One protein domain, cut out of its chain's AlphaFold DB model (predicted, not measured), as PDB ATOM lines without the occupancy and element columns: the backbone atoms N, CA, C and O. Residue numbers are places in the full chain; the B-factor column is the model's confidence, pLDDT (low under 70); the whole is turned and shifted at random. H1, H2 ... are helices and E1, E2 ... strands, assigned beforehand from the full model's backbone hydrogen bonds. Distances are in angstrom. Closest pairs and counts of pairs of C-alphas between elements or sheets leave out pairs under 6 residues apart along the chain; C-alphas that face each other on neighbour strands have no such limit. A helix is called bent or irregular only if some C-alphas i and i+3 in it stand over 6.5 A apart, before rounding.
ATOM      1  N   VAL A   6      63.769  -3.593 -56.291       68.81
ATOM      2  CA  VAL A   6      62.894  -3.366 -55.136       68.81
ATOM      3  C   VAL A   6      61.705  -4.330 -55.140       68.81
ATOM      4  O   VAL A   6      61.428  -4.951 -54.117       68.81
ATOM      5  N   LEU A   7      61.046  -4.524 -56.288       73.56
ATOM      6  CA  LEU A   7      59.888  -5.423 -56.405       73.56
ATOM      7  C   LEU A   7      60.259  -6.901 -56.177       73.56
ATOM      8  O   LEU A   7      59.652  -7.523 -55.304       73.56
ATOM      9  N   PRO A   8      61.271  -7.466 -56.866       78.88
ATOM     10  CA  PRO A   8      61.722  -8.834 -56.600       78.88
ATOM     11  C   PRO A   8      62.169  -9.052 -55.149       78.88
ATOM     12  O   PRO A   8      61.850 -10.073 -54.541       78.88
ATOM     13  N   GLY A   9      62.865  -8.073 -54.557       80.00
ATOM     14  CA  GLY A   9      63.281  -8.128 -53.154       80.00
ATOM     15  C   GLY A   9      62.103  -8.128 -52.174       80.00
ATOM     16  O   GLY A   9      62.128  -8.858 -51.182       80.00
ATOM     17  N   MET A  10      61.053  -7.350 -52.450       79.75
ATOM     18  CA  MET A  10      59.822  -7.343 -51.649       79.75
ATOM     19  C   MET A  10      59.052  -8.661 -51.763       79.75
ATOM     20  O   MET A  10      58.627  -9.190 -50.736       79.75
ATOM     21  N   ILE A  11      58.932  -9.224 -52.970       85.50
ATOM     22  CA  ILE A  11      58.266 -10.518 -53.207       85.50
ATOM     23  C   ILE A  11      58.972 -11.636 -52.429       85.50
ATOM     24  O   ILE A  11      58.322 -12.374 -51.693       85.50
ATOM     25  N   ASN A  12      60.305 -11.709 -52.501       88.56
ATOM     26  CA  ASN A  12      61.076 -12.718 -51.765       88.56
ATOM     27  C   ASN A  12      60.892 -12.608 -50.245       88.56
ATOM     28  O   ASN A  12      60.819 -13.619 -49.545       88.56
ATOM     29  N   ARG A  13      60.812 -11.382 -49.712       87.19
ATOM     30  CA  ARG A  13      60.571 -11.158 -48.280       87.19
ATOM     31  C   ARG A  13      59.172 -11.605 -47.863       87.19
ATOM     32  O   ARG A  13      59.055 -12.235 -46.818       87.19
ATOM     33  N   LEU A  14      58.150 -11.309 -48.667       89.06
ATOM     34  CA  LEU A  14      56.770 -11.750 -48.430       89.06
ATOM     35  C   LEU A  14      56.669 -13.277 -48.413       89.06
ATOM     36  O   LEU A  14      56.227 -13.836 -47.418       89.06
ATOM     37  N   GLN A  15      57.209 -13.947 -49.433       87.62
ATOM     38  CA  GLN A  15      57.221 -15.413 -49.501       87.62
ATOM     39  C   GLN A  15      57.956 -16.060 -48.320       87.62
ATOM     40  O   GLN A  15      57.586 -17.133 -47.849       87.62
ATOM     41  N   ASN A  16      59.027 -15.429 -47.829       92.50
ATOM     42  CA  ASN A  16      59.736 -15.932 -46.656       92.50
ATOM     43  C   ASN A  16      58.926 -15.741 -45.363       92.50
ATOM     44  O   ASN A  16      58.951 -16.610 -44.497       92.50
ATOM     45  N   LEU A  17      58.201 -14.625 -45.234       86.06
ATOM     46  CA  LEU A  17      57.304 -14.389 -44.102       86.06
ATOM     47  C   LEU A  17      56.147 -15.390 -44.091       86.06
ATOM     48  O   LEU A  17      55.880 -15.964 -43.040       86.06
ATOM     49  N   GLU A  18      55.526 -15.657 -45.241       86.94
ATOM     50  CA  GLU A  18      54.475 -16.679 -45.384       86.94
ATOM     51  C   GLU A  18      54.973 -18.046 -44.891       86.94
ATOM     52  O   GLU A  18      54.392 -18.622 -43.975       86.94
ATOM     53  N   LYS A  19      56.150 -18.490 -45.356       88.25
ATOM     54  CA  LYS A  19      56.768 -19.745 -44.887       88.25
ATOM     55  C   LYS A  19      57.039 -19.770 -43.381       88.25
ATOM     56  O   LYS A  19      56.907 -20.813 -42.744       88.25
ATOM     57  N   GLN A  20      57.476 -18.652 -42.800       84.69
ATOM     58  CA  GLN A  20      57.717 -18.569 -41.356       84.69
ATOM     59  C   GLN A  20      56.414 -18.665 -40.562       84.69
ATOM     60  O   GLN A  20      56.385 -19.350 -39.539       84.69
ATOM     61  N   VAL A  21      55.350 -18.015 -41.035       84.38
ATOM     62  CA  VAL A  21      54.015 -18.101 -40.435       84.38
ATOM     63  C   VAL A  21      53.492 -19.535 -40.502       84.38
ATOM     64  O   VAL A  21      53.060 -20.057 -39.474       84.38
ATOM     65  N   ASP A  22      53.633 -20.211 -41.641       83.94
ATOM     66  CA  ASP A  22      53.222 -21.613 -41.802       83.94
ATOM     67  C   ASP A  22      53.963 -22.542 -40.832       83.94
ATOM     68  O   ASP A  22      53.355 -23.371 -40.150       83.94
ATOM     69  N   LEU A  23      55.281 -22.359 -40.687       83.50
ATOM     70  CA  LEU A  23      56.095 -23.119 -39.733       83.50
ATOM     71  C   LEU A  23      55.678 -22.876 -38.279       83.50
ATOM     72  O   LEU A  23      55.696 -23.809 -37.471       83.50
ATOM     73  N   ILE A  24      55.339 -21.635 -37.921       81.00
ATOM     74  CA  ILE A  24      54.853 -21.297 -36.578       81.00
ATOM     75  C   ILE A  24      53.499 -21.963 -36.337       81.00
ATOM     76  O   ILE A  24      53.341 -22.626 -35.313       81.00
ATOM     77  N   ASN A  25      52.563 -21.847 -37.280       80.94
ATOM     78  CA  ASN A  25      51.250 -22.481 -37.186       80.94
ATOM     79  C   ASN A  25      51.382 -23.993 -37.009       80.94
ATOM     80  O   ASN A  25      50.823 -24.539 -36.061       80.94
ATOM     81  N   MET A  26      52.198 -24.661 -37.826       82.00
ATOM     82  CA  MET A  26      52.430 -26.102 -37.708       82.00
ATOM     83  C   MET A  26      52.979 -26.489 -36.325       82.00
ATOM     84  O   MET A  26      52.502 -27.439 -35.710       82.00
ATOM     85  N   LYS A  27      53.942 -25.723 -35.791       81.69
ATOM     86  CA  LYS A  27      54.491 -25.965 -34.446       81.69
ATOM     87  C   LYS A  27      53.472 -25.737 -33.334       81.69
ATOM     88  O   LYS A  27      53.537 -26.424 -32.317       81.69
ATOM     89  N   LEU A  28      52.584 -24.754 -33.483       78.81
ATOM     90  CA  LEU A  28      51.529 -24.479 -32.506       78.81
ATOM     91  C   LEU A  28      50.468 -25.583 -32.514       78.81
ATOM     92  O   LEU A  28      50.075 -26.030 -31.442       78.81
ATOM     93  N   GLN A  29      50.090 -26.068 -33.698       80.00
ATOM     94  CA  GLN A  29      49.134 -27.166 -33.888       80.00
ATOM     95  C   GLN A  29      49.596 -28.483 -33.248       80.00
ATOM     96  O   GLN A  29      48.773 -29.283 -32.820       80.00
ATOM     97  N   SER A  30      50.908 -28.710 -33.147       77.50
ATOM     98  CA  SER A  30      51.482 -29.899 -32.509       77.50
ATOM     99  C   SER A  30      51.942 -29.663 -31.067       77.50
ATOM    100  O   SER A  30      52.603 -30.531 -30.495       77.50
ATOM    101  N   LYS A  31      51.705 -28.476 -30.489       80.44
ATOM    102  CA  LYS A  31      52.242 -28.132 -29.168       80.44
ATOM    103  C   LYS A  31      51.373 -28.746 -28.071       80.44
ATOM    104  O   LYS A  31      50.212 -28.363 -27.936       80.44
ATOM    105  N   PRO A  32      51.933 -29.621 -27.220       77.81
ATOM    106  CA  PRO A  32      51.159 -30.192 -26.135       77.81
ATOM    107  C   PRO A  32      50.683 -29.112 -25.162       77.81
ATOM    108  O   PRO A  32      51.424 -28.178 -24.835       77.81
ATOM    109  N   GLY A  33      49.440 -29.240 -24.701       77.69
ATOM    110  CA  GLY A  33      48.808 -28.268 -23.806       77.69
ATOM    111  C   GLY A  33      48.207 -27.040 -24.499       77.69
ATOM    112  O   GLY A  33      47.595 -26.220 -23.816       77.69
ATOM    113  N   LEU A  34      48.330 -26.912 -25.825       81.12
ATOM    114  CA  LEU A  34      47.507 -26.001 -26.624       81.12
ATOM    115  C   LEU A  34      46.471 -26.806 -27.423       81.12
ATOM    116  O   LEU A  34      46.769 -27.928 -27.836       81.12
ATOM    117  N   PRO A  35      45.254 -26.275 -27.636       81.94
ATOM    118  CA  PRO A  35      44.311 -26.896 -28.553       81.94
ATOM    119  C   PRO A  35      44.859 -26.838 -29.982       81.94
ATOM    120  O   PRO A  35      45.329 -25.789 -30.431       81.94
ATOM    121  N   GLY A  36      44.768 -27.962 -30.687       85.62
ATOM    122  CA  GLY A  36      44.882 -27.990 -32.139       85.62
ATOM    123  C   GLY A  36      43.565 -27.535 -32.763       85.62
ATOM    124  O   GLY A  36      42.524 -27.557 -32.107       85.62
ATOM    125  N   PHE A  37      43.598 -27.113 -34.020       88.25
ATOM    126  CA  PHE A  37      42.426 -26.700 -34.783       88.25
ATOM    127  C   PHE A  37      42.441 -27.370 -36.141       88.25
ATOM    128  O   PHE A  37      43.430 -27.258 -36.858       88.25
ATOM    129  N   GLU A  38      41.336 -28.005 -36.502       90.88
ATOM    130  CA  GLU A  38      41.131 -28.589 -37.822       90.88
ATOM    131  C   GLU A  38      39.873 -28.016 -38.470       90.88
ATOM    132  O   GLU A  38      38.931 -27.590 -37.789       90.88
ATOM    133  N   PHE A  39      39.863 -28.021 -39.796       94.12
ATOM    134  CA  PHE A  39      38.648 -27.850 -40.571       94.12
ATOM    135  C   PHE A  39      37.887 -29.166 -40.601       94.12
ATOM    136  O   PHE A  39      38.487 -30.240 -40.578       94.12
ATOM    137  N   PHE A  40      36.570 -29.084 -40.704       95.75
ATOM    138  CA  PHE A  40      35.744 -30.210 -41.104       95.75
ATOM    139  C   PHE A  40      34.692 -29.737 -42.099       95.75
ATOM    140  O   PHE A  40      34.271 -28.577 -42.074       95.75
ATOM    141  N   ILE A  41      34.323 -30.625 -43.013       96.25
ATOM    142  CA  ILE A  41      33.329 -30.362 -44.048       96.25
ATOM    143  C   ILE A  41      32.166 -31.306 -43.831       96.25
ATOM    144  O   ILE A  41      32.354 -32.512 -43.642       96.25
ATOM    145  N   GLU A  42      30.970 -30.743 -43.885       97.12
ATOM    146  CA  GLU A  42      29.722 -31.477 -43.817       97.12
ATOM    147  C   GLU A  42      28.986 -31.393 -45.148       97.12
ATOM    148  O   GLU A  42      28.989 -30.354 -45.809       97.12
ATOM    149  N   ALA A  43      28.322 -32.487 -45.497       95.69
ATOM    150  CA  ALA A  43      27.322 -32.521 -46.548       95.69
ATOM    151  C   ALA A  43      26.072 -33.213 -45.992       95.69
ATOM    152  O   ALA A  43      26.179 -34.241 -45.317       95.69
ATOM    153  N   ASP A  44      24.902 -32.597 -46.177       92.94
ATOM    154  CA  ASP A  44      23.629 -33.037 -45.583       92.94
ATOM    155  C   ASP A  44      23.699 -33.265 -44.054       92.94
ATOM    156  O   ASP A  44      23.102 -34.191 -43.501       92.94
ATOM    157  N   GLY A  45      24.473 -32.428 -43.352       91.81
ATOM    158  CA  GLY A  45      24.662 -32.508 -41.897       91.81
ATOM    159  C   GLY A  45      25.532 -33.678 -41.423       91.81
ATOM    160  O   GLY A  45      25.548 -33.985 -40.230       91.81
ATOM    161  N   LYS A  46      26.244 -34.352 -42.334       94.62
ATOM    162  CA  LYS A  46      27.197 -35.414 -42.008       94.62
ATOM    163  C   LYS A  46      28.619 -34.978 -42.338       94.62
ATOM    164  O   LYS A  46      28.891 -34.571 -43.462       94.62
ATOM    165  N   GLU A  47      29.533 -35.148 -41.384       95.88
ATOM    166  CA  GLU A  47      30.968 -34.957 -41.612       95.88
ATOM    167  C   GLU A  47      31.477 -35.934 -42.683       95.88
ATOM    168  O   GLU A  47      31.347 -37.156 -42.549       95.88
ATOM    169  N   ILE A  48      32.045 -35.377 -43.751       95.75
ATOM    170  CA  ILE A  48      32.625 -36.120 -44.878       95.75
ATOM    171  C   ILE A  48      34.152 -36.034 -44.904       95.75
ATOM    172  O   ILE A  48      34.804 -36.876 -45.521       95.75
ATOM    173  N   TRP A  49      34.734 -35.041 -44.228       96.12
ATOM    174  CA  TRP A  49      36.178 -34.852 -44.137       96.12
ATOM    175  C   TRP A  49      36.542 -33.967 -42.941       96.12
ATOM    176  O   TRP A  49      35.818 -33.017 -42.645       96.12
ATOM    177  N   SER A  50      37.693 -34.223 -42.315       94.69
ATOM    178  CA  SER A  50      38.350 -33.292 -41.396       94.69
ATOM    179  C   SER A  50      39.861 -33.262 -41.627       94.69
ATOM    180  O   SER A  50      40.455 -34.243 -42.085       94.69
ATOM    181  N   GLY A  51      40.494 -32.126 -41.341       91.12
ATOM    182  CA  GLY A  51      41.938 -31.984 -41.460       91.12
ATOM    183  C   GLY A  51      42.445 -30.547 -41.389       91.12
ATOM    184  O   GLY A  51      41.693 -29.577 -41.328       91.12
ATOM    185  N   LEU A  52      43.771 -30.411 -41.397       88.81
ATOM    186  CA  LEU A  52      44.456 -29.117 -41.294       88.81
ATOM    187  C   LEU A  52      44.609 -28.415 -42.650       88.81
ATOM    188  O   LEU A  52      44.700 -27.192 -42.706       88.81
ATOM    189  N   ASP A  53      44.645 -29.188 -43.738       88.00
ATOM    190  CA  ASP A  53      45.009 -28.715 -45.074       88.00
ATOM    191  C   ASP A  53      43.806 -28.715 -46.026       88.00
ATOM    192  O   ASP A  53      43.724 -29.484 -46.989       88.00
ATOM    193  N   LEU A  54      42.834 -27.861 -45.699       87.75
ATOM    194  CA  LEU A  54      41.622 -27.676 -46.492       87.75
ATOM    195  C   LEU A  54      41.929 -27.313 -47.960       87.75
ATOM    196  O   LEU A  54      41.356 -27.967 -48.830       87.75
ATOM    197  N   PRO A  55      42.825 -26.353 -48.288       89.00
ATOM    198  CA  PRO A  55      43.051 -25.939 -49.677       89.00
ATOM    199  C   PRO A  55      43.516 -27.071 -50.598       89.00
ATOM    200  O   PRO A  55      43.118 -27.110 -51.761       89.00
ATOM    201  N   THR A  56      44.316 -28.008 -50.084       92.00
ATOM    202  CA  THR A  56      44.806 -29.152 -50.866       92.00
ATOM    203  C   THR A  56      43.713 -30.185 -51.141       92.00
ATOM    204  O   THR A  56      43.701 -30.798 -52.205       92.00
ATOM    205  N   HIS A  57      42.782 -30.388 -50.203       91.56
ATOM    206  CA  HIS A  57      41.774 -31.453 -50.295       91.56
ATOM    207  C   HIS A  57      40.443 -30.978 -50.877       91.56
ATOM    208  O   HIS A  57      39.730 -31.765 -51.498       91.56
ATOM    209  N   TYR A  58      40.117 -29.696 -50.712       91.19
ATOM    210  CA  TYR A  58      38.828 -29.134 -51.100       91.19
ATOM    211  C   TYR A  58      38.454 -29.369 -52.575       91.19
ATOM    212  O   TYR A  58      37.317 -29.776 -52.806       91.19
ATOM    213  N   PRO A  59      39.362 -29.227 -53.569       94.62
ATOM    214  CA  PRO A  59      39.015 -29.497 -54.967       94.62
ATOM    215  C   PRO A  59      38.505 -30.927 -55.194       94.62
ATOM    216  O   PRO A  59      37.471 -31.123 -55.823       94.62
ATOM    217  N   ASN A  60      39.177 -31.918 -54.602       94.88
ATOM    218  CA  ASN A  60      38.782 -33.322 -54.703       94.88
ATOM    219  C   ASN A  60      37.434 -33.587 -54.003       94.88
ATOM    220  O   ASN A  60      36.606 -34.353 -54.491       94.88
ATOM    221  N   ILE A  61      37.183 -32.922 -52.872       92.94
ATOM    222  CA  ILE A  61      35.899 -33.021 -52.167       92.94
ATOM    223  C   ILE A  61      34.772 -32.452 -53.038       92.94
ATOM    224  O   ILE A  61      33.743 -33.102 -53.190       92.94
ATOM    225  N   MET A  62      34.969 -31.297 -53.681       93.50
ATOM    226  CA  MET A  62      33.960 -30.739 -54.591       93.50
ATOM    227  C   MET A  62      33.653 -31.664 -55.778       93.50
ATOM    228  O   MET A  62      32.502 -31.754 -56.191       93.50
ATOM    229  N   GLU A  63      34.651 -32.382 -56.300       94.81
ATOM    230  CA  GLU A  63      34.447 -33.358 -57.383       94.81
ATOM    231  C   GLU A  63      33.589 -34.559 -56.952       94.81
ATOM    232  O   GLU A  63      32.809 -35.076 -57.752       94.81
ATOM    233  N   HIS A  64      33.699 -34.998 -55.694       94.94
ATOM    234  CA  HIS A  64      32.934 -36.131 -55.157       94.94
ATOM    235  C   HIS A  64      31.515 -35.754 -54.711       94.94
ATOM    236  O   HIS A  64      30.646 -36.625 -54.636       94.94
ATOM    237  N   TYR A  65      31.276 -34.469 -54.435       92.81
ATOM    238  CA  TYR A  65      30.007 -33.941 -53.934       92.81
ATOM    239  C   TYR A  65      29.509 -32.749 -54.781       92.81
ATOM    240  O   TYR A  65      29.291 -31.665 -54.239       92.81
ATOM    241  N   PRO A  66      29.322 -32.916 -56.106       92.31
ATOM    242  CA  PRO A  66      29.080 -31.796 -57.022       92.31
ATOM    243  C   PRO A  66      27.715 -31.118 -56.835       92.31
ATOM    244  O   PRO A  66      27.580 -29.931 -57.119       92.31
ATOM    245  N   ASP A  67      26.718 -31.861 -56.346       94.25
ATOM    246  CA  ASP A  67      25.328 -31.402 -56.218       94.25
ATOM    247  C   ASP A  67      24.896 -31.168 -54.758       94.25
ATOM    248  O   ASP A  67      23.719 -30.924 -54.492       94.25
ATOM    249  N   GLN A  68      25.820 -31.281 -53.798       92.44
ATOM    250  CA  GLN A  68      25.514 -31.136 -52.373       92.44
ATOM    251  C   GLN A  68      25.940 -29.766 -51.846       92.44
ATOM    252  O   GLN A  68      26.973 -29.219 -52.234       92.44
ATOM    253  N   GLU A  69      25.151 -29.218 -50.920       93.38
ATOM    254  CA  GLU A  69      25.561 -28.040 -50.162       93.38
ATOM    255  C   GLU A  69      26.642 -28.449 -49.157       93.38
ATOM    256  O   GLU A  69      26.397 -29.223 -48.230       93.38
ATOM    257  N   LEU A  70      27.854 -27.937 -49.370       94.94
ATOM    258  CA  LEU A  70      28.995 -28.183 -48.498       94.94
ATOM    259  C   LEU A  70      29.097 -27.081 -47.447       94.94
ATOM    260  O   LEU A  70      29.274 -25.907 -47.780       94.94
ATOM    261  N   VAL A  71      29.067 -27.466 -46.174       95.50
ATOM    262  CA  VAL A  71      29.295 -26.553 -45.051       95.50
ATOM    263  C   VAL A  71      30.712 -26.760 -44.534       95.50
ATOM    264  O   VAL A  71      31.083 -27.857 -44.128       95.50
ATOM    265  N   ILE A  72      31.515 -25.696 -44.550       94.75
ATOM    266  CA  ILE A  72      32.887 -25.711 -44.035       94.75
ATOM    267  C   ILE A  72      32.889 -25.080 -42.648       94.75
ATOM    268  O   ILE A  72      32.550 -23.907 -42.489       94.75
ATOM    269  N   ASN A  73      33.325 -25.845 -41.656       94.38
ATOM    270  CA  ASN A  73      33.441 -25.416 -40.270       94.38
ATOM    271  C   ASN A  73      34.859 -25.682 -39.746       94.38
ATOM    272  O   ASN A  73      35.690 -26.314 -40.401       94.38
ATOM    273  N   TRP A  74      35.148 -25.197 -38.542       93.38
ATOM    274  CA  TRP A  74      36.396 -25.478 -37.836       93.38
ATOM    275  C   TRP A  74      36.105 -25.841 -36.381       93.38
ATOM    276  O   TRP A  74      35.140 -25.356 -35.787       93.38
ATOM    277  N   ARG A  75      36.935 -26.712 -35.801       91.69
ATOM    278  CA  ARG A  75      36.820 -27.135 -34.399       91.69
ATOM    279  C   ARG A  75      38.185 -27.249 -33.747       91.69
ATOM    280  O   ARG A  75      39.184 -27.524 -34.408       91.69
ATOM    281  N   SER A  76      38.217 -27.058 -32.434       90.44
ATOM    282  CA  SER A  76      39.398 -27.366 -31.634       90.44
ATOM    283  C   SER A  76      39.430 -28.849 -31.270       90.44
ATOM    284  O   SER A  76      38.397 -29.392 -30.876       90.44
ATOM    285  N   PHE A  77      40.607 -29.469 -31.284       84.19
ATOM    286  CA  PHE A  77      40.832 -30.810 -30.749       84.19
ATOM    287  C   PHE A  77      41.925 -30.793 -29.667       84.19
ATOM    288  O   PHE A  77      42.846 -29.968 -29.711       84.19
ATOM    289  N   PRO A  78      41.835 -31.668 -28.652       80.69
ATOM    290  CA  PRO A  78      42.854 -31.743 -27.618       80.69
ATOM    291  C   PRO A  78      44.140 -32.356 -28.186       80.69
ATOM    292  O   PRO A  78      44.132 -33.477 -28.688       80.69
ATOM    293  N   VAL A  79      45.265 -31.651 -28.046       74.75
ATOM    294  CA  VAL A  79      46.599 -32.227 -28.266       74.75
ATOM    295  C   VAL A  79      47.085 -32.765 -26.924       74.75
ATOM    296  O   VAL A  79      47.627 -32.029 -26.092       74.75
ATOM    297  N   THR A  80      46.818 -34.043 -26.664       70.31
ATOM    298  CA  THR A  80      47.249 -34.699 -25.424       70.31
ATOM    299  C   THR A  80      48.737 -35.030 -25.473       70.31
ATOM    300  O   THR A  80      49.246 -35.477 -26.498       70.31
TER     301      THR A  80
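Overview. This is residues 6 to 80 of the 82 residues of an uncharacterized protein of Gammaproteobacteria bacterium (UniProt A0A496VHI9). A small, strongly twisted sheet of three strands has a short helix, H2, over one face, and a long helix, H1, runs off from one end of the sheet, making a lopsided V with it. Residues 6 to 24 of H1 stick out free as a bare arm, and its residues 25 to 29 only graze the sheet. The printed part has 75 residues, with two named helices and three named strands in the order H1, E1, E2, H2, E3; the class is mixed, helices and strands. The sheet's order is E2, E1, E3, with antiparallel neighbours. The whole is loose, with a radius of gyration of the C-alphas of 16.4 A, and flat, spanning 49 by 35 by 13 A.

Arrangement. E1, residues 35 to 43, is the inner strand; E2, residues 46 to 51, and E3, residues 70 to 78, are the edge strands. E1 and E3 are antiparallel at 154 degrees, with N 36 and O 77 at 2.9 A and N 77 and O 36 at 2.8 A, within hydrogen-bond range. E1 and E2 form a hairpin, antiparallel at 142 degrees, with N 41 and O 49 at 2.8 A, within hydrogen-bond range. H2, residues 54 to 64, is on the sheet at a height over the sheet of 9.4 A. It lies over E1 and only just over E2, where 3 of its C-alphas fall. It runs along the strands, at 15 degrees to E1 on the local plane. The closest C-alphas of H2 and E1 are those of Leu 54 and Phe 39, 6.6 A apart. E2, H2 and E3 form a split strand-helix-strand unit, two strands running the same way with E1 between them in the sheet, and its crossover is right-handed. H1, residues 6 to 29, comes closest to E1 with the C-alphas of Gln 29 and Gly 36, 4.7 A apart. H1 and H2 are apart. In H1 every O i to N i+4 pair is within hydrogen-bond range; in H2 5 of 7 are.

Along the chain. E1 is 25.4 A long from first to last C-alpha, E3 25.3 A and E2 15.1 A; C-alpha 78, where E3 ends, is at (42.854, -31.743, -27.618). H2 is 14.9 A long and irregular, with C-alphas 56 and 59 7.1 A apart. H1 is 34.7 A long, from C-alpha 6 at (62.894, -3.366, -55.136) to C-alpha 29 at (49.134, -27.166, -33.888).

Size, cuts and confidence. The two C-alphas farthest apart are those of Val 6 and Asp 44, at 50.1 A. Without residues 6 to 24 the body spans 40 by 21 by 12 A. The printed part has no cut, and its four links between named elements are tight. The mean pLDDT of the printed part is 87.9, and residue 6 alone is under 70.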